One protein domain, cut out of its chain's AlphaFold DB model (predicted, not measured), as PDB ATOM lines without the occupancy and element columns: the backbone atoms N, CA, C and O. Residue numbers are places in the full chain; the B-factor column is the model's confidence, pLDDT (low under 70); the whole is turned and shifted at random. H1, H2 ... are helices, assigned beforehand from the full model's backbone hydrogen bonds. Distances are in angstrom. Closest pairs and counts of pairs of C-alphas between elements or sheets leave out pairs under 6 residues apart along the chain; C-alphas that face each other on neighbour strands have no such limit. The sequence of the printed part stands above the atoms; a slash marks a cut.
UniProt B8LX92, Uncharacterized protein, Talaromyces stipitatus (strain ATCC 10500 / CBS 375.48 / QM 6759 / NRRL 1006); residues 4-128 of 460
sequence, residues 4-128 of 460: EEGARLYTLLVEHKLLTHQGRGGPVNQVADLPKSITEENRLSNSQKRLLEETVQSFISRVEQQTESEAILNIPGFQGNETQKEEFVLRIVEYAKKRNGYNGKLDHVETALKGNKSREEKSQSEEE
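This is residues 4 to 128 of the 460 residues of an uncharacterized protein of Talaromyces stipitatus (strain ATCC 10500 / CBS 375.48 / QM 6759 / NRRL 1006) (UniProt B8LX92). H6, the longest helix, folds back beside H5 as a helical hairpin, its residues 118 to 128 sticking out; H3 lies on the other side of H5, with H1 near H3. The printed part has 125 residues, with six named helices, H1 to H6, and no named strand: all helix. It is compact, radius of gyration of the C-alphas 15.5 A, spanning 49 by 39 by 27 A.

H6, residues 107 to 128, touches H5, residues 82 to 98, with residues 110 to 113 alone, opposite ways at a shallow tilt of 29 degrees; the closest C-alphas, of Glu 86 and Leu 113, are 6.6 A apart. H4, residues 69 to 73, touches H5, closest C-alphas Leu 73 and Lys 85, 6.1 A. H3, residues 46 to 63, only just touches H5, with 3 pairs of C-alphas within 8 A, the closest Val 56 and Ile 92, 7.2 A. H1, residues 4 to 15, is close to but not clearly touching H3, closest C-alphas Leu 9 and Thr 55, 6.4 A; H2, residues 38 to 43, likewise, Glu 41 and Lys 49, 7.5 A. Every O i to N i+4 pair is within hydrogen-bond range except in H2, with 0 of 2, but 2 of 3 O i to N i+3.

H6 measures 31.4 A, H3 25.5 A, H5 24.4 A. C-alpha 4 stands at (161.896, 134.836, 174.773), C-alpha 128 at (164.141, 93.933, 182.506).

The printed part has no cut; the H1 to H2 link is long. Residues 4 to 40 and 100 are under pLDDT 70.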
ATOM      1  N   GLU A   4     160.741 133.952 174.955       45.16
ATOM      2  CA  GLU A   4     161.896 134.836 174.773       45.16
ATOM      3  C   GLU A   4     162.824 134.871 175.990       45.16
ATOM      4  O   GLU A   4     164.032 134.990 175.819       45.16
ATOM      5  N   GLU A   5     162.304 134.813 177.216       49.03
ATOM      6  CA  GLU A   5     163.126 134.958 178.424       49.03
ATOM      7  C   GLU A   5     163.883 133.661 178.745       49.03
ATOM      8  O   GLU A   5     165.054 133.714 179.120       49.03
ATOM      9  N   GLY A   6     163.272 132.498 178.480       53.69
ATOM     10  CA  GLY A   6     163.973 131.207 178.491       53.69
ATOM     11  C   GLY A   6     165.080 131.146 177.432       53.69
ATOM     12  O   GLY A   6     166.224 130.804 177.741       53.69
ATOM     13  N   ALA A   7     164.779 131.593 176.208       56.97
ATOM     14  CA  ALA A   7     165.770 131.708 175.142       56.97
ATOM     15  C   ALA A   7     166.883 132.721 175.469       56.97
ATOM     16  O   ALA A   7     168.037 132.480 175.116       56.97
ATOM     17  N   ARG A   8     166.583 133.823 176.176       58.00
ATOM     18  CA  ARG A   8     167.582 134.798 176.654       58.00
ATOM     19  C   ARG A   8     168.475 134.211 177.741       58.00
ATOM     20  O   ARG A   8     169.678 134.405 177.643       58.00
ATOM     21  N   LEU A   9     167.943 133.461 178.713       64.69
ATOM     22  CA  LEU A   9     168.766 132.745 179.704       64.69
ATOM     23  C   LEU A   9     169.738 131.783 179.008       64.69
ATOM     24  O   LEU A   9     170.939 131.831 179.261       64.69
ATOM     25  N   TYR A  10     169.228 130.952 178.095       61.78
ATOM     26  CA  TYR A  10     170.047 130.006 177.338       61.78
ATOM     27  C   TYR A  10     171.114 130.726 176.499       61.78
ATOM     28  O   TYR A  10     172.298 130.418 176.604       61.78
ATOM     29  N   THR A  11     170.717 131.753 175.742       63.72
ATOM     30  CA  THR A  11     171.633 132.583 174.940       63.72
ATOM     31  C   THR A  11     172.703 133.252 175.803       63.72
ATOM     32  O   THR A  11     173.873 133.170 175.457       63.72
ATOM     33  N   LEU A  12     172.357 133.835 176.955       61.41
ATOM     34  CA  LEU A  12     173.324 134.472 177.860       61.41
ATOM     35  C   LEU A  12     174.332 133.472 178.443       61.41
ATOM     36  O   LEU A  12     175.515 133.794 178.560       61.41
ATOM     37  N   LEU A  13     173.890 132.258 178.782       69.06
ATOM     38  CA  LEU A  13     174.773 131.194 179.270       69.06
ATOM     39  C   LEU A  13     175.719 130.680 178.166       69.06
ATOM     40  O   LEU A  13     176.896 130.433 178.441       69.06
ATOM     41  N   VAL A  14     175.238 130.576 176.920       61.06
ATOM     42  CA  VAL A  14     176.040 130.185 175.743       61.06
ATOM     43  C   VAL A  14     177.018 131.293 175.322       61.06
ATOM     44  O   VAL A  14     178.222 131.054 175.242       61.06
ATOM     45  N   GLU A  15     176.540 132.518 175.090       52.50
ATOM     46  CA  GLU A  15     177.345 133.645 174.590       52.50
ATOM     47  C   GLU A  15     178.454 134.059 175.568       52.50
ATOM     48  O   GLU A  15     179.562 134.400 175.148       52.50
ATOM     49  N   HIS A  16     178.206 133.983 176.880       53.44
ATOM     50  CA  HIS A  16     179.212 134.309 177.897       53.44
ATOM     51  C   HIS A  16     180.128 133.140 178.285       53.44
ATOM     52  O   HIS A  16     180.892 133.265 179.241       53.44
ATOM     53  N   LYS A  17     180.111 132.027 177.534       50.22
ATOM     54  CA  LYS A  17     180.969 130.843 177.752       50.22
ATOM     55  C   LYS A  17     180.829 130.200 179.141       50.22
ATOM     56  O   LYS A  17     181.676 129.403 179.528       50.22
ATOM     57  N   LEU A  18     179.735 130.483 179.852       45.94
ATOM     58  CA  LEU A  18     179.293 129.689 181.006       45.94
ATOM     59  C   LEU A  18     178.777 128.307 180.556       45.94
ATOM     60  O   LEU A  18     178.600 127.410 181.372       45.94
ATOM     61  N   LEU A  19     178.609 128.132 179.243       42.12
ATOM     62  CA  LEU A  19     178.615 126.878 178.501       42.12
ATOM     63  C   LEU A  19     179.790 126.942 177.504       42.12
ATOM     64  O   LEU A  19     179.736 127.683 176.520       42.12
ATOM     65  N   THR A  20     180.901 126.248 177.769       39.84
ATOM     66  CA  THR A  20     182.122 126.381 176.953       39.84
ATOM     67  C   THR A  20     182.076 125.547 175.674       39.84
ATOM     68  O   THR A  20     182.279 124.339 175.711       39.84
ATOM     69  N   HIS A  21     181.965 126.206 174.521       35.94
ATOM     70  CA  HIS A  21     182.353 125.614 173.236       35.94
ATOM     71  C   HIS A  21     183.880 125.433 173.136       35.94
ATOM     72  O   HIS A  21     184.623 126.417 173.221       35.94
ATOM     73  N   GLN A  22     184.344 124.230 172.776       32.12
ATOM     74  CA  GLN A  22     185.605 124.060 172.044       32.12
ATOM     75  C   GLN A  22     185.355 123.593 170.602       32.12
ATOM     76  O   GLN A  22     185.176 122.416 170.335       32.12
ATOM     77  N   GLY A  23     185.446 124.536 169.657       35.38
ATOM     78  CA  GLY A  23     185.811 124.245 168.265       35.38
ATOM     79  C   GLY A  23     184.706 123.795 167.293       35.38
ATOM     80  O   GLY A  23     184.143 122.720 167.403       35.38
ATOM     81  N   ARG A  24     184.555 124.579 166.212       35.53
ATOM     82  CA  ARG A  24     183.990 124.190 164.897       35.53
ATOM     83  C   ARG A  24     182.510 123.762 164.830       35.53
ATOM     84  O   ARG A  24     182.192 122.611 164.571       35.53
ATOM     85  N   GLY A  25     181.631 124.766 164.827       35.47
ATOM     86  CA  GLY A  25     180.621 124.950 163.766       35.47
ATOM     87  C   GLY A  25     179.811 123.734 163.290       35.47
ATOM     88  O   GLY A  25     179.818 123.439 162.098       35.47
ATOM     89  N   GLY A  26     179.067 123.098 164.194       28.88
ATOM     90  CA  GLY A  26     177.995 122.146 163.882       28.88
ATOM     91  C   GLY A  26     176.773 122.387 164.784       28.88
ATOM     92  O   GLY A  26     176.907 123.091 165.789       28.88
ATOM     93  N   PRO A  27     175.583 121.855 164.447       32.91
ATOM     94  CA  PRO A  27     174.412 121.926 165.324       32.91
ATOM     95  C   PRO A  27     174.677 121.204 166.657       32.91
ATOM     96  O   PRO A  27     175.295 120.140 166.691       32.91
ATOM     97  N   VAL A  28     174.240 121.815 167.762       37.38
ATOM     98  CA  VAL A  28     174.627 121.435 169.128       37.38
ATOM     99  C   VAL A  28     173.817 120.229 169.611       37.38
ATOM    100  O   VAL A  28     172.671 120.378 170.013       37.38
ATOM    101  N   ASN A  29     174.438 119.046 169.613       34.75
ATOM    102  CA  ASN A  29     173.807 117.775 170.008       34.75
ATOM    103  C   ASN A  29     174.460 117.090 171.230       34.75
ATOM    104  O   ASN A  29     174.164 115.929 171.504       34.75
ATOM    105  N   GLN A  30     175.378 117.747 171.952       36.69
ATOM    106  CA  GLN A  30     176.103 117.119 173.069       36.69
ATOM    107  C   GLN A  30     176.229 118.048 174.281       36.69
ATOM    108  O   GLN A  30     176.810 119.125 174.206       36.69
ATOM    109  N   VAL A  31     175.711 117.580 175.420       38.16
ATOM    110  CA  VAL A  31     175.766 118.248 176.736       38.16
ATOM    111  C   VAL A  31     176.990 117.812 177.563       38.16
ATOM    112  O   VAL A  31     177.191 118.264 178.686       38.16
ATOM    113  N   ALA A  32     177.880 117.003 176.979       32.72
ATOM    114  CA  ALA A  32     179.117 116.541 177.614       32.72
ATOM    115  C   ALA A  32     180.033 117.684 178.118       32.72
ATOM    116  O   ALA A  32     180.778 117.481 179.076       32.72
ATOM    117  N   ASP A  33     179.928 118.885 177.532       33.53
ATOM    118  CA  ASP A  33     180.747 120.065 177.851       33.53
ATOM    119  C   ASP A  33     179.987 121.189 178.590       33.53
ATOM    120  O   ASP A  33     180.354 122.364 178.518       33.53
ATOM    121  N   LEU A  34     178.936 120.852 179.349       35.38
ATOM    122  CA  LEU A  34     178.330 121.761 180.334       35.38
ATOM    123  C   LEU A  34     179.359 121.957 181.477       35.38
ATOM    124  O   LEU A  34     179.559 121.030 182.275       35.38
ATOM    125  N   PRO A  35     180.075 123.100 181.579       33.41
ATOM    126  CA  PRO A  35     181.327 123.160 182.324       33.41
ATOM    127  C   PRO A  35     181.112 122.906 183.815       33.41
ATOM    128  O   PRO A  35     180.133 123.345 184.418       33.41
ATOM    129  N   LYS A  36     182.080 122.224 184.434       40.62
ATOM    130  CA  LYS A  36     182.091 121.823 185.857       40.62
ATOM    131  C   LYS A  36     182.239 123.011 186.832       40.62
ATOM    132  O   LYS A  36     182.741 122.845 187.940       40.62
ATOM    133  N   SER A  37     181.926 124.231 186.391       40.88
ATOM    134  CA  SER A  37     182.547 125.453 186.897       40.88
ATOM    135  C   SER A  37     181.622 126.677 186.857       40.88
ATOM    136  O   SER A  37     181.909 127.700 186.246       40.88
ATOM    137  N   ILE A  38     180.575 126.623 187.683       49.56
ATOM    138  CA  ILE A  38     180.020 127.825 188.342       49.56
ATOM    139  C   ILE A  38     181.136 128.649 189.028       49.56
ATOM    140  O   ILE A  38     181.041 129.863 189.166       49.56
ATOM    141  N   THR A  39     182.243 127.999 189.404       49.31
ATOM    142  CA  THR A  39     183.438 128.605 190.010       49.31
ATOM    143  C   THR A  39     184.148 129.675 189.162       49.31
ATOM    144  O   THR A  39     184.968 130.408 189.717       49.31
ATOM    145  N   GLU A  40     183.826 129.847 187.872       68.12
ATOM    146  CA  GLU A  40     184.308 130.991 187.074       68.12
ATOM    147  C   GLU A  40     183.491 132.288 187.242       68.12
ATOM    148  O   GLU A  40     183.869 133.312 186.672       68.12
ATOM    149  N   GLU A  41     182.454 132.316 188.090       74.25
ATOM    150  CA  GLU A  41     181.671 133.523 188.420       74.25
ATOM    151  C   GLU A  41     182.551 134.746 188.757       74.25
ATOM    152  O   GLU A  41     182.233 135.879 188.395       74.25
ATOM    153  N   ASN A  42     183.718 134.534 189.374       81.19
ATOM    154  CA  ASN A  42     184.686 135.591 189.681       81.19
ATOM    155  C   ASN A  42     185.244 136.341 188.454       81.19
ATOM    156  O   ASN A  42     185.751 137.448 188.623       81.19
ATOM    157  N   ARG A  43     185.129 135.787 187.240       85.38
ATOM    158  CA  ARG A  43     185.533 136.430 185.976       85.38
ATOM    159  C   ARG A  43     184.436 137.288 185.341       85.38
ATOM    160  O   ARG A  43     184.742 138.085 184.458       85.38
ATOM    161  N   LEU A  44     183.181 137.145 185.771       84.94
ATOM    162  CA  LEU A  44     182.066 137.940 185.256       84.94
ATOM    163  C   LEU A  44     182.149 139.386 185.758       84.94
ATOM    164  O   LEU A  44     182.424 139.642 186.935       84.94
ATOM    165  N   SER A  45     181.846 140.340 184.877       90.19
ATOM    166  CA  SER A  45     181.682 141.743 185.266       90.19
ATOM    167  C   SER A  45     180.462 141.930 186.182       90.19
ATOM    168  O   SER A  45     179.523 141.135 186.169       90.19
ATOM    169  N   ASN A  46     180.434 143.014 186.964       90.38
ATOM    170  CA  ASN A  46     179.333 143.271 187.903       90.38
ATOM    171  C   ASN A  46     177.957 143.410 187.219       90.38
ATOM    172  O   ASN A  46     176.943 143.098 187.838       90.38
ATOM    173  N   SER A  47     177.900 143.851 185.956       87.19
ATOM    174  CA  SER A  47     176.659 143.871 185.167       87.19
ATOM    175  C   SER A  47     176.229 142.468 184.734       87.19
ATOM    176  O   SER A  47     175.052 142.143 184.845       87.19
ATOM    177  N   GLN A  48     177.168 141.613 184.313       86.38
ATOM    178  CA  GLN A  48     176.883 140.210 183.985       86.38
ATOM    179  C   GLN A  48     176.436 139.410 185.213       86.38
ATOM    180  O   GLN A  48     175.513 138.612 185.102       86.38
ATOM    181  N   LYS A  49     177.036 139.654 186.389       87.50
ATOM    182  CA  LYS A  49     176.603 139.042 187.657       87.50
ATOM    183  C   LYS A  49     175.162 139.409 187.998       87.50
ATOM    184  O   LYS A  49     174.361 138.509 188.212       87.50
ATOM    185  N   ARG A  50     174.803 140.698 187.938       87.81
ATOM    186  CA  ARG A  50     173.413 141.146 188.144       87.81
ATOM    187  C   ARG A  50     172.439 140.528 187.148       87.81
ATOM    188  O   ARG A  50     171.396 140.049 187.559       87.81
ATOM    189  N   LEU A  51     172.792 140.484 185.864       86.94
ATOM    190  CA  LEU A  51     171.931 139.883 184.846       86.94
ATOM    191  C   LEU A  51     171.748 138.371 185.071       86.94
ATOM    192  O   LEU A  51     170.640 137.856 184.934       86.94
ATOM    193  N   LEU A  52     172.809 137.660 185.467       86.38
ATOM    194  CA  LEU A  52     172.735 136.251 185.853       86.38
ATOM    195  C   LEU A  52     171.853 136.057 187.096       86.38
ATOM    196  O   LEU A  52     171.002 135.174 187.091       86.38
ATOM    197  N   GLU A  53     172.012 136.893 188.125       88.56
ATOM    198  CA  GLU A  53     171.179 136.897 189.337       88.56
ATOM    199  C   GLU A  53     169.698 137.129 189.006       88.56
ATOM    200  O   GLU A  53     168.862 136.312 189.380       88.56
ATOM    201  N   GLU A  54     169.372 138.181 188.248       89.25
ATOM    202  CA  GLU A  54     168.006 138.511 187.816       89.25
ATOM    203  C   GLU A  54     167.369 137.367 187.014       89.25
ATOM    204  O   GLU A  54     166.206 137.017 187.234       89.25
ATOM    205  N   THR A  55     168.130 136.736 186.115       86.06
ATOM    206  CA  THR A  55     167.597 135.660 185.267       86.06
ATOM    207  C   THR A  55     167.447 134.341 186.036       86.06
ATOM    208  O   THR A  55     166.445 133.648 185.866       86.06
ATOM    209  N   VAL A  56     168.379 134.014 186.940       88.88
ATOM    210  CA  VAL A  56     168.253 132.876 187.869       88.88
ATOM    211  C   VAL A  56     167.071 133.082 188.816       88.88
ATOM    212  O   VAL A  56     166.292 132.158 189.021       88.88
ATOM    213  N   GLN A  57     166.875 134.293 189.336       89.81
ATOM    214  CA  GLN A  57     165.749 134.623 190.207       89.81
ATOM    215  C   GLN A  57     164.402 134.535 189.468       89.81
ATOM    216  O   GLN A  57     163.455 133.961 190.003       89.81
ATOM    217  N   SER A  58     164.330 135.002 188.217       88.56
ATOM    218  CA  SER A  58     163.157 134.828 187.344       88.56
ATOM    219  C   SER A  58     162.859 133.351 187.041       88.56
ATOM    220  O   SER A  58     161.702 132.924 187.072       88.56
ATOM    221  N   PHE A  59     163.901 132.544 186.809       89.88
ATOM    222  CA  PHE A  59     163.775 131.098 186.637       89.88
ATOM    223  C   PHE A  59     163.244 130.421 187.908       89.88
ATOM    224  O   PHE A  59     162.247 129.707 187.836       89.88
ATOM    225  N   ILE A  60     163.831 130.708 189.075       90.44
ATOM    226  CA  ILE A  60     163.378 130.172 190.366       90.44
ATOM    227  C   ILE A  60     161.915 130.528 190.623       90.44
ATOM    228  O   ILE A  60     161.133 129.636 190.913       90.44
ATOM    229  N   SER A  61     161.512 131.789 190.455       90.00
ATOM    230  CA  SER A  61     160.121 132.191 190.693       90.00
ATOM    231  C   SER A  61     159.120 131.562 189.716       90.00
ATOM    232  O   SER A  61     157.944 131.465 190.053       90.00
ATOM    233  N   ARG A  62     159.554 131.112 188.529       87.69
ATOM    234  CA  ARG A  62     158.730 130.263 187.651       87.69
ATOM    235  C   ARG A  62     158.651 128.832 188.184       87.69
ATOM    236  O   ARG A  62     157.562 128.275 188.220       87.69
ATOM    237  N   VAL A  63     159.774 128.251 188.597       89.25
ATOM    238  CA  VAL A  63     159.823 126.880 189.127       89.25
ATOM    239  C   VAL A  63     159.043 126.759 190.445       89.25
ATOM    240  O   VAL A  63     158.261 125.833 190.586       89.25
ATOM    241  N   GLU A  64     159.132 127.738 191.351       88.38
ATOM    242  CA  GLU A  64     158.321 127.821 192.584       88.38
ATOM    243  C   GLU A  64     156.799 127.874 192.313       88.38
ATOM    244  O   GLU A  64     156.006 127.588 193.207       88.38
ATOM    245  N   GLN A  65     156.373 128.246 191.098       88.94
ATOM    246  CA  GLN A  65     154.963 128.262 190.675       88.94
ATOM    247  C   GLN A  65     154.522 126.964 189.980       88.94
ATOM    248  O   GLN A  65     153.336 126.816 189.682       88.94
ATOM    249  N   GLN A  66     155.441 126.039 189.687       89.62
ATOM    250  CA  GLN A  66     155.170 124.809 188.944       89.62
ATOM    251  C   GLN A  66     155.443 123.594 189.837       89.62
ATOM    252  O   GLN A  66     156.582 123.285 190.158       89.62
ATOM    253  N   THR A  67     154.384 122.887 190.235       78.06
ATOM    254  CA  THR A  67     154.469 121.697 191.102       78.06
ATOM    255  C   THR A  67     154.727 120.392 190.346       78.06
ATOM    256  O   THR A  67     155.042 119.381 190.965       78.06
ATOM    257  N   GLU A  68     154.569 120.394 189.022       85.06
ATOM    258  CA  GLU A  68     154.682 119.216 188.155       85.06
ATOM    259  C   GLU A  68     156.052 119.186 187.461       85.06
ATOM    260  O   GLU A  68     156.479 120.187 186.877       85.06
ATOM    261  N   SER A  69     156.742 118.040 187.497       80.50
ATOM    262  CA  SER A  69     158.101 117.891 186.952       80.50
ATOM    263  C   SER A  69     158.171 118.168 185.445       80.50
ATOM    264  O   SER A  69     159.045 118.914 185.005       80.50
ATOM    265  N   GLU A  70     157.198 117.690 184.666       85.19
ATOM    266  CA  GLU A  70     157.071 117.986 183.227       85.19
ATOM    267  C   GLU A  70     157.014 119.500 182.941       85.19
ATOM    268  O   GLU A  70     157.638 120.012 182.006       85.19
ATOM    269  N   ALA A  71     156.300 120.250 183.785       86.44
ATOM    270  CA  ALA A  71     156.115 121.686 183.625       86.44
ATOM    271  C   ALA A  71     157.404 122.476 183.936       86.44
ATOM    272  O   ALA A  71     157.684 123.474 183.260       86.44
ATOM    273  N   ILE A  72     158.189 122.000 184.913       87.75
ATOM    274  CA  ILE A  72     159.519 122.516 185.290       87.75
ATOM    275  C   ILE A  72     160.542 122.272 184.166       87.75
ATOM    276  O   ILE A  72     161.351 123.153 183.864       87.75
ATOM    277  N   LEU A  73     160.495 121.102 183.518       90.69
ATOM    278  CA  LEU A  73     161.426 120.709 182.451       90.69
ATOM    279  C   LEU A  73     161.106 121.326 181.081       90.69
ATOM    280  O   LEU A  73     161.946 121.304 180.174       90.69
ATOM    281  N   ASN A  74     159.934 121.946 180.918       90.62
ATOM    282  CA  ASN A  74     159.565 122.663 179.700       90.62
ATOM    283  C   ASN A  74     160.260 124.042 179.595       90.62
ATOM    284  O   ASN A  74     159.643 125.103 179.756       90.62
ATOM    285  N   ILE A  75     161.569 124.008 179.328       88.25
ATOM    286  CA  ILE A  75     162.433 125.170 179.086       88.25
ATOM    287  C   ILE A  75     162.428 125.508 177.583       88.25
ATOM    288  O   ILE A  75     162.996 124.750 176.787       88.25
ATOM    289  N   PRO A  76     161.844 126.648 177.164       82.00
ATOM    290  CA  PRO A  76     161.774 127.025 175.756       82.00
ATOM    291  C   PRO A  76     163.165 127.186 175.132       82.00
ATOM    292  O   PRO A  76     164.025 127.883 175.668       82.00
ATOM    293  N   GLY A  77     163.380 126.541 173.983       85.69
ATOM    294  CA  GLY A  77     164.633 126.606 173.224       85.69
ATOM    295  C   GLY A  77     165.743 125.642 173.667       85.69
ATOM    296  O   GLY A  77     166.752 125.555 172.971       85.69
ATOM    297  N   PHE A  78     165.577 124.883 174.756       87.44
ATOM    298  CA  PHE A  78     166.574 123.893 175.177       87.44
ATOM    299  C   PHE A  78     166.520 122.639 174.285       87.44
ATOM    300  O   PHE A  78     165.524 121.915 174.286       87.44
ATOM    301  N   GLN A  79     167.596 122.377 173.532       89.50
ATOM    302  CA  GLN A  79     167.671 121.292 172.536       89.50
ATOM    303  C   GLN A  79     168.186 119.942 173.076       89.50
ATOM    304  O   GLN A  79     168.206 118.966 172.333       89.50
ATOM    305  N   GLY A  80     168.603 119.870 174.344       90.50
ATOM    306  CA  GLY A  80     169.030 118.611 174.963       90.50
ATOM    307  C   GLY A  80     167.868 117.670 175.305       90.50
ATOM    308  O   GLY A  80     166.704 118.082 175.348       90.50
ATOM    309  N   ASN A  81     168.206 116.406 175.569       93.38
ATOM    310  CA  ASN A  81     167.249 115.390 176.015       93.38
ATOM    311  C   ASN A  81     166.741 115.663 177.449       93.38
ATOM    312  O   ASN A  81     167.166 116.613 178.107       93.38
ATOM    313  N   GLU A  82     165.808 114.844 177.928       90.44
ATOM    314  CA  GLU A  82     165.153 115.049 179.226       90.44
ATOM    315  C   GLU A  82     166.139 114.987 180.400       90.44
ATOM    316  O   GLU A  82     166.236 115.950 181.157       90.44
ATOM    317  N   THR A  83     167.002 113.970 180.449       91.44
ATOM    318  CA  THR A  83     168.085 113.851 181.444       91.44
ATOM    319  C   THR A  83     169.002 115.083 181.477       91.44
ATOM    320  O   THR A  83     169.420 115.541 182.538       91.44
ATOM    321  N   GLN A  84     169.307 115.661 180.311       90.44
ATOM    322  CA  GLN A  84     170.127 116.870 180.189       90.44
ATOM    323  C   GLN A  84     169.388 118.133 180.656       90.44
ATOM    324  O   GLN A  84     170.027 119.051 181.176       90.44
ATOM    325  N   LYS A  85     168.059 118.191 180.493       92.56
ATOM    326  CA  LYS A  85     167.217 119.245 181.078       92.56
ATOM    327  C   LYS A  85     167.196 119.123 182.597       92.56
ATOM    328  O   LYS A  85     167.431 120.124 183.267       92.56
ATOM    329  N   GLU A  86     166.989 117.922 183.134       93.75
ATOM    330  CA  GLU A  86     167.015 117.669 184.580       93.75
ATOM    331  C   GLU A  86     168.353 118.092 185.195       93.75
ATOM    332  O   GLU A  86     168.376 118.870 186.150       93.75
ATOM    333  N   GLU A  87     169.479 117.672 184.606       93.25
ATOM    334  CA  GLU A  87     170.811 118.057 185.083       93.25
ATOM    335  C   GLU A  87     171.031 119.582 185.020       93.25
ATOM    336  O   GLU A  87     171.586 120.180 185.946       93.25
ATOM    337  N   PHE A  88     170.559 120.238 183.956       92.25
ATOM    338  CA  PHE A  88     170.626 121.694 183.819       92.25
ATOM    339  C   PHE A  88     169.808 122.420 184.900       92.25
ATOM    340  O   PHE A  88     170.324 123.352 185.525       92.25
ATOM    341  N   VAL A  89     168.576 121.977 185.181       93.44
ATOM    342  CA  VAL A  89     167.745 122.549 186.256       93.44
ATOM    343  C   VAL A  89     168.387 122.320 187.623       93.44
ATOM    344  O   VAL A  89     168.487 123.264 188.408       93.44
ATOM    345  N   LEU A  90     168.893 121.114 187.898       94.00
ATOM    346  CA  LEU A  90     169.579 120.794 189.153       94.00
ATOM    347  C   LEU A  90     170.813 121.681 189.377       94.00
ATOM    348  O   LEU A  90     170.999 122.190 190.481       94.00
ATOM    349  N   ARG A  91     171.612 121.957 188.335       92.50
ATOM    350  CA  ARG A  91     172.754 122.889 188.420       92.50
ATOM    351  C   ARG A  91     172.320 124.335 188.717       92.50
ATOM    352  O   ARG A  91     173.004 125.023 189.475       92.50
ATOM    353  N   ILE A  92     171.183 124.802 188.181       92.12
ATOM    354  CA  ILE A  92     170.622 126.126 188.525       92.12
ATOM    355  C   ILE A  92     170.129 126.151 189.980       92.12
ATOM    356  O   ILE A  92     170.395 127.116 190.698       92.12
ATOM    357  N   VAL A  93     169.460 125.091 190.443       93.12
ATOM    358  CA  VAL A  93     169.013 124.955 191.841       93.12
ATOM    359  C   VAL A  93     170.206 124.933 192.806       93.12
ATOM    360  O   VAL A  93     170.188 125.626 193.823       93.12
ATOM    361  N   GLU A  94     171.279 124.213 192.478       93.00
ATOM    362  CA  GLU A  94     172.505 124.180 193.281       93.00
ATOM    363  C   GLU A  94     173.189 125.561 193.344       93.00
ATOM    364  O   GLU A  94     173.621 125.996 194.415       93.00
ATOM    365  N   TYR A  95     173.239 126.290 192.222       91.62
ATOM    366  CA  TYR A  95     173.727 127.674 192.177       91.62
ATOM    367  C   TYR A  95     172.899 128.602 193.082       91.62
ATOM    368  O   TYR A  95     173.455 129.350 193.891       91.62
ATOM    369  N   ALA A  96     171.570 128.505 193.000       92.19
ATOM    370  CA  ALA A  96     170.635 129.286 193.804       92.19
ATOM    371  C   ALA A  96     170.791 129.044 195.314       92.19
ATOM    372  O   ALA A  96     170.786 129.996 196.100       92.19
ATOM    373  N   LYS A  97     170.980 127.779 195.719       93.12
ATOM    374  CA  LYS A  97     171.261 127.395 197.111       93.12
ATOM    375  C   LYS A  97     172.586 127.998 197.599       93.12
ATOM    376  O   LYS A  97     172.606 128.675 198.625       93.12
ATOM    377  N   LYS A  98     173.674 127.865 196.824       92.69
ATOM    378  CA  LYS A  98     175.009 128.410 197.172       92.69
ATOM    379  C   LYS A  98     175.049 129.934 197.332       92.69
ATOM    380  O   LYS A  98     175.856 130.439 198.106       92.69
ATOM    381  N   ARG A  99     174.178 130.676 196.638       87.44
ATOM    382  CA  ARG A  99     174.036 132.142 196.762       87.44
ATOM    383  C   ARG A  99     173.246 132.599 198.010       87.44
ATOM    384  O   ARG A  99     172.987 133.791 198.146       87.44
ATOM    385  N   ASN A 100     172.925 131.693 198.946       61.81
ATOM    386  CA  ASN A 100     172.398 131.961 200.300       61.81
ATOM    387  C   ASN A 100     171.000 132.616 200.401       61.81
ATOM    388  O   ASN A 100     170.659 133.166 201.447       61.81
ATOM    389  N   GLY A 101     170.163 132.527 199.360       81.56
ATOM    390  CA  GLY A 101     168.776 133.036 199.385       81.56
ATOM    391  C   GLY A 101     167.665 131.973 199.406       81.56
ATOM    392  O   GLY A 101     166.524 132.297 199.733       81.56
ATOM    393  N   TYR A 102     167.976 130.721 199.044       84.88
ATOM    394  CA  TYR A 102     166.973 129.729 198.610       84.88
ATOM    395  C   TYR A 102     167.043 128.363 199.313       84.88
ATOM    396  O   TYR A 102     166.405 127.406 198.871       84.88
ATOM    397  N   ASN A 103     167.782 128.260 200.420       84.88
ATOM    398  CA  ASN A 103     167.791 127.051 201.253       84.88
ATOM    399  C   ASN A 103     166.364 126.747 201.756       84.88
ATOM    400  O   ASN A 103     165.634 127.663 202.136       84.88
ATOM    401  N   GLY A 104     165.938 125.482 201.700       88.00
ATOM    402  CA  GLY A 104     164.569 125.054 202.017       88.00
ATOM    403  C   GLY A 104     163.555 125.270 200.886       88.00
ATOM    404  O   GLY A 104     162.749 124.391 200.594       88.00
ATOM    405  N   LYS A 105     163.593 126.420 200.197       89.25
ATOM    406  CA  LYS A 105     162.577 126.758 199.180       89.25
ATOM    407  C   LYS A 105     162.582 125.830 197.970       89.25
ATOM    408  O   LYS A 105     161.515 125.503 197.467       89.25
ATOM    409  N   LEU A 106     163.756 125.402 197.510       93.00
ATOM    410  CA  LEU A 106     163.912 124.602 196.288       93.00
ATOM    411  C   LEU A 106     163.929 123.081 196.527       93.00
ATOM    412  O   LEU A 106     164.129 122.314 195.586       93.00
ATOM    413  N   ASP A 107     163.706 122.621 197.758       93.00
ATOM    414  CA  ASP A 107     163.831 121.196 198.098       93.00
ATOM    415  C   ASP A 107     162.709 120.350 197.472       93.00
ATOM    416  O   ASP A 107     162.934 119.198 197.102       93.00
ATOM    417  N   HIS A 108     161.531 120.942 197.247       91.44
ATOM    418  CA  HIS A 108     160.439 120.309 196.499       91.44
ATOM    419  C   HIS A 108     160.813 120.055 195.027       91.44
ATOM    420  O   HIS A 108     160.497 118.995 194.495       91.44
ATOM    421  N   VAL A 109     161.546 120.980 194.396       91.50
ATOM    422  CA  VAL A 109     162.043 120.864 193.011       91.50
ATOM    423  C   VAL A 109     163.052 119.728 192.909       91.50
ATOM    424  O   VAL A 109     162.949 118.865 192.043       91.50
ATOM    425  N   GLU A 110     164.020 119.709 193.825       93.38
ATOM    426  CA  GLU A 110     165.051 118.675 193.862       93.38
ATOM    427  C   GLU A 110     164.445 117.288 194.132       93.38
ATOM    428  O   GLU A 110     164.870 116.305 193.528       93.38
ATOM    429  N   THR A 111     163.413 117.217 194.978       93.44
ATOM    430  CA  THR A 111     162.661 115.983 195.253       93.44
ATOM    431  C   THR A 111     161.850 115.529 194.036       93.44
ATOM    432  O   THR A 111     161.885 114.347 193.705       93.44
ATOM    433  N   ALA A 112     161.172 116.443 193.334       91.56
ATOM    434  CA  ALA A 112     160.402 116.125 192.130       91.56
ATOM    435  C   ALA A 112     161.295 115.579 191.002       91.56
ATOM    436  O   ALA A 112     160.985 114.545 190.415       91.56
ATOM    437  N   LEU A 113     162.445 116.218 190.754       91.62
ATOM    438  CA  LEU A 113     163.405 115.778 189.735       91.62
ATOM    439  C   LEU A 113     164.087 114.452 190.114       91.62
ATOM    440  O   LEU A 113     164.200 113.551 189.290       91.62
ATOM    441  N   LYS A 114     164.485 114.264 191.381       91.12
ATOM    442  CA  LYS A 114     165.035 112.974 191.842       91.12
ATOM    443  C   LYS A 114     163.994 111.846 191.836       91.12
ATOM    444  O   LYS A 114     164.361 110.691 191.633       91.12
ATOM    445  N   GLY A 115     162.717 112.173 192.046       90.44
ATOM    446  CA  GLY A 115     161.599 111.227 192.005       90.44
ATOM    447  C   GLY A 115     161.270 110.717 190.599       90.44
ATOM    448  O   GLY A 115     160.884 109.558 190.461       90.44
ATOM    449  N   ASN A 116     161.472 111.531 189.557       83.44
ATOM    450  CA  ASN A 116     161.401 111.066 188.168       83.44
ATOM    451  C   ASN A 116     162.454 109.981 187.908       83.44
ATOM    452  O   ASN A 116     162.116 108.886 187.464       83.44
ATOM    453  N   LYS A 117     163.715 110.249 188.263       84.62
ATOM    454  CA  LYS A 117     164.822 109.324 187.999       84.62
ATOM    455  C   LYS A 117     164.651 107.956 188.670       84.62
ATOM    456  O   LYS A 117     164.866 106.934 188.027       84.62
ATOM    457  N   SER A 118     164.206 107.908 189.928       83.50
ATOM    458  CA  SER A 118     163.931 106.624 190.594       83.50
ATOM    459  C   SER A 118     162.711 105.897 190.017       83.50
ATOM    460  O   SER A 118     162.622 104.672 190.117       83.50
ATOM    461  N   ARG A 119     161.779 106.620 189.379       84.12
ATOM    462  CA  ARG A 119     160.664 106.028 188.633       84.12
ATOM    463  C   ARG A 119     161.127 105.436 187.301       84.12
ATOM    464  O   ARG A 119     160.695 104.333 186.989       84.12
ATOM    465  N   GLU A 120     162.019 106.104 186.568       83.75
ATOM    466  CA  GLU A 120     162.645 105.551 185.357       83.75
ATOM    467  C   GLU A 120     163.478 104.302 185.667       83.75
ATOM    468  O   GLU A 120     163.275 103.269 185.035       83.75
ATOM    469  N   GLU A 121     164.352 104.356 186.680       86.56
ATOM    470  CA  GLU A 121     165.147 103.201 187.130       86.56
ATOM    471  C   GLU A 121     164.241 102.030 187.559       86.56
ATOM    472  O   GLU A 121     164.502 100.869 187.227       86.56
ATOM    473  N   LYS A 122     163.115 102.320 188.231       88.50
ATOM    474  CA  LYS A 122     162.122 101.293 188.563       88.50
ATOM    475  C   LYS A 122     161.464 100.712 187.309       88.50
ATOM    476  O   LYS A 122     161.437  99.496 187.180       88.50
ATOM    477  N   SER A 123     160.976 101.536 186.383       87.31
ATOM    478  CA  SER A 123     160.351 101.051 185.147       87.31
ATOM    479  C   SER A 123     161.316 100.246 184.272       87.31
ATOM    480  O   SER A 123     160.906  99.230 183.724       87.31
ATOM    481  N   GLN A 124     162.596 100.625 184.197       86.88
ATOM    482  CA  GLN A 124     163.621  99.844 183.495       86.88
ATOM    483  C   GLN A 124     163.865  98.484 184.163       86.88
ATOM    484  O   GLN A 124     163.889  97.474 183.471       86.88
ATOM    485  N   SER A 125     163.977  98.429 185.496       89.81
ATOM    486  CA  SER A 125     164.133  97.151 186.221       89.81
ATOM    487  C   SER A 125     162.881  96.262 186.210       89.81
ATOM    488  O   SER A 125     162.986  95.048 186.371       89.81
ATOM    489  N   GLU A 126     161.695  96.838 186.019       91.12
ATOM    490  CA  GLU A 126     160.436  96.106 185.844       91.12
ATOM    491  C   GLU A 126     160.354  95.528 184.417       91.12
ATOM    492  O   GLU A 126     160.113  94.335 184.261       91.12
ATOM    493  N   GLU A 127     160.713  96.311 183.394       89.06
ATOM    494  CA  GLU A 127     160.812  95.862 181.994       89.06
ATOM    495  C   GLU A 127     161.944  94.827 181.776       89.06
ATOM    496  O   GLU A 127     161.814  93.916 180.960       89.06
ATOM    497  N   GLU A 128     163.056  94.928 182.510       89.94
ATOM    498  CA  GLU A 128     164.141  93.933 182.506       89.94
ATOM    499  C   GLU A 128     163.681  92.602 183.123       89.94
ATOM    500  O   GLU A 128     163.924  91.546 182.543       89.94
TER     501      GLU A 128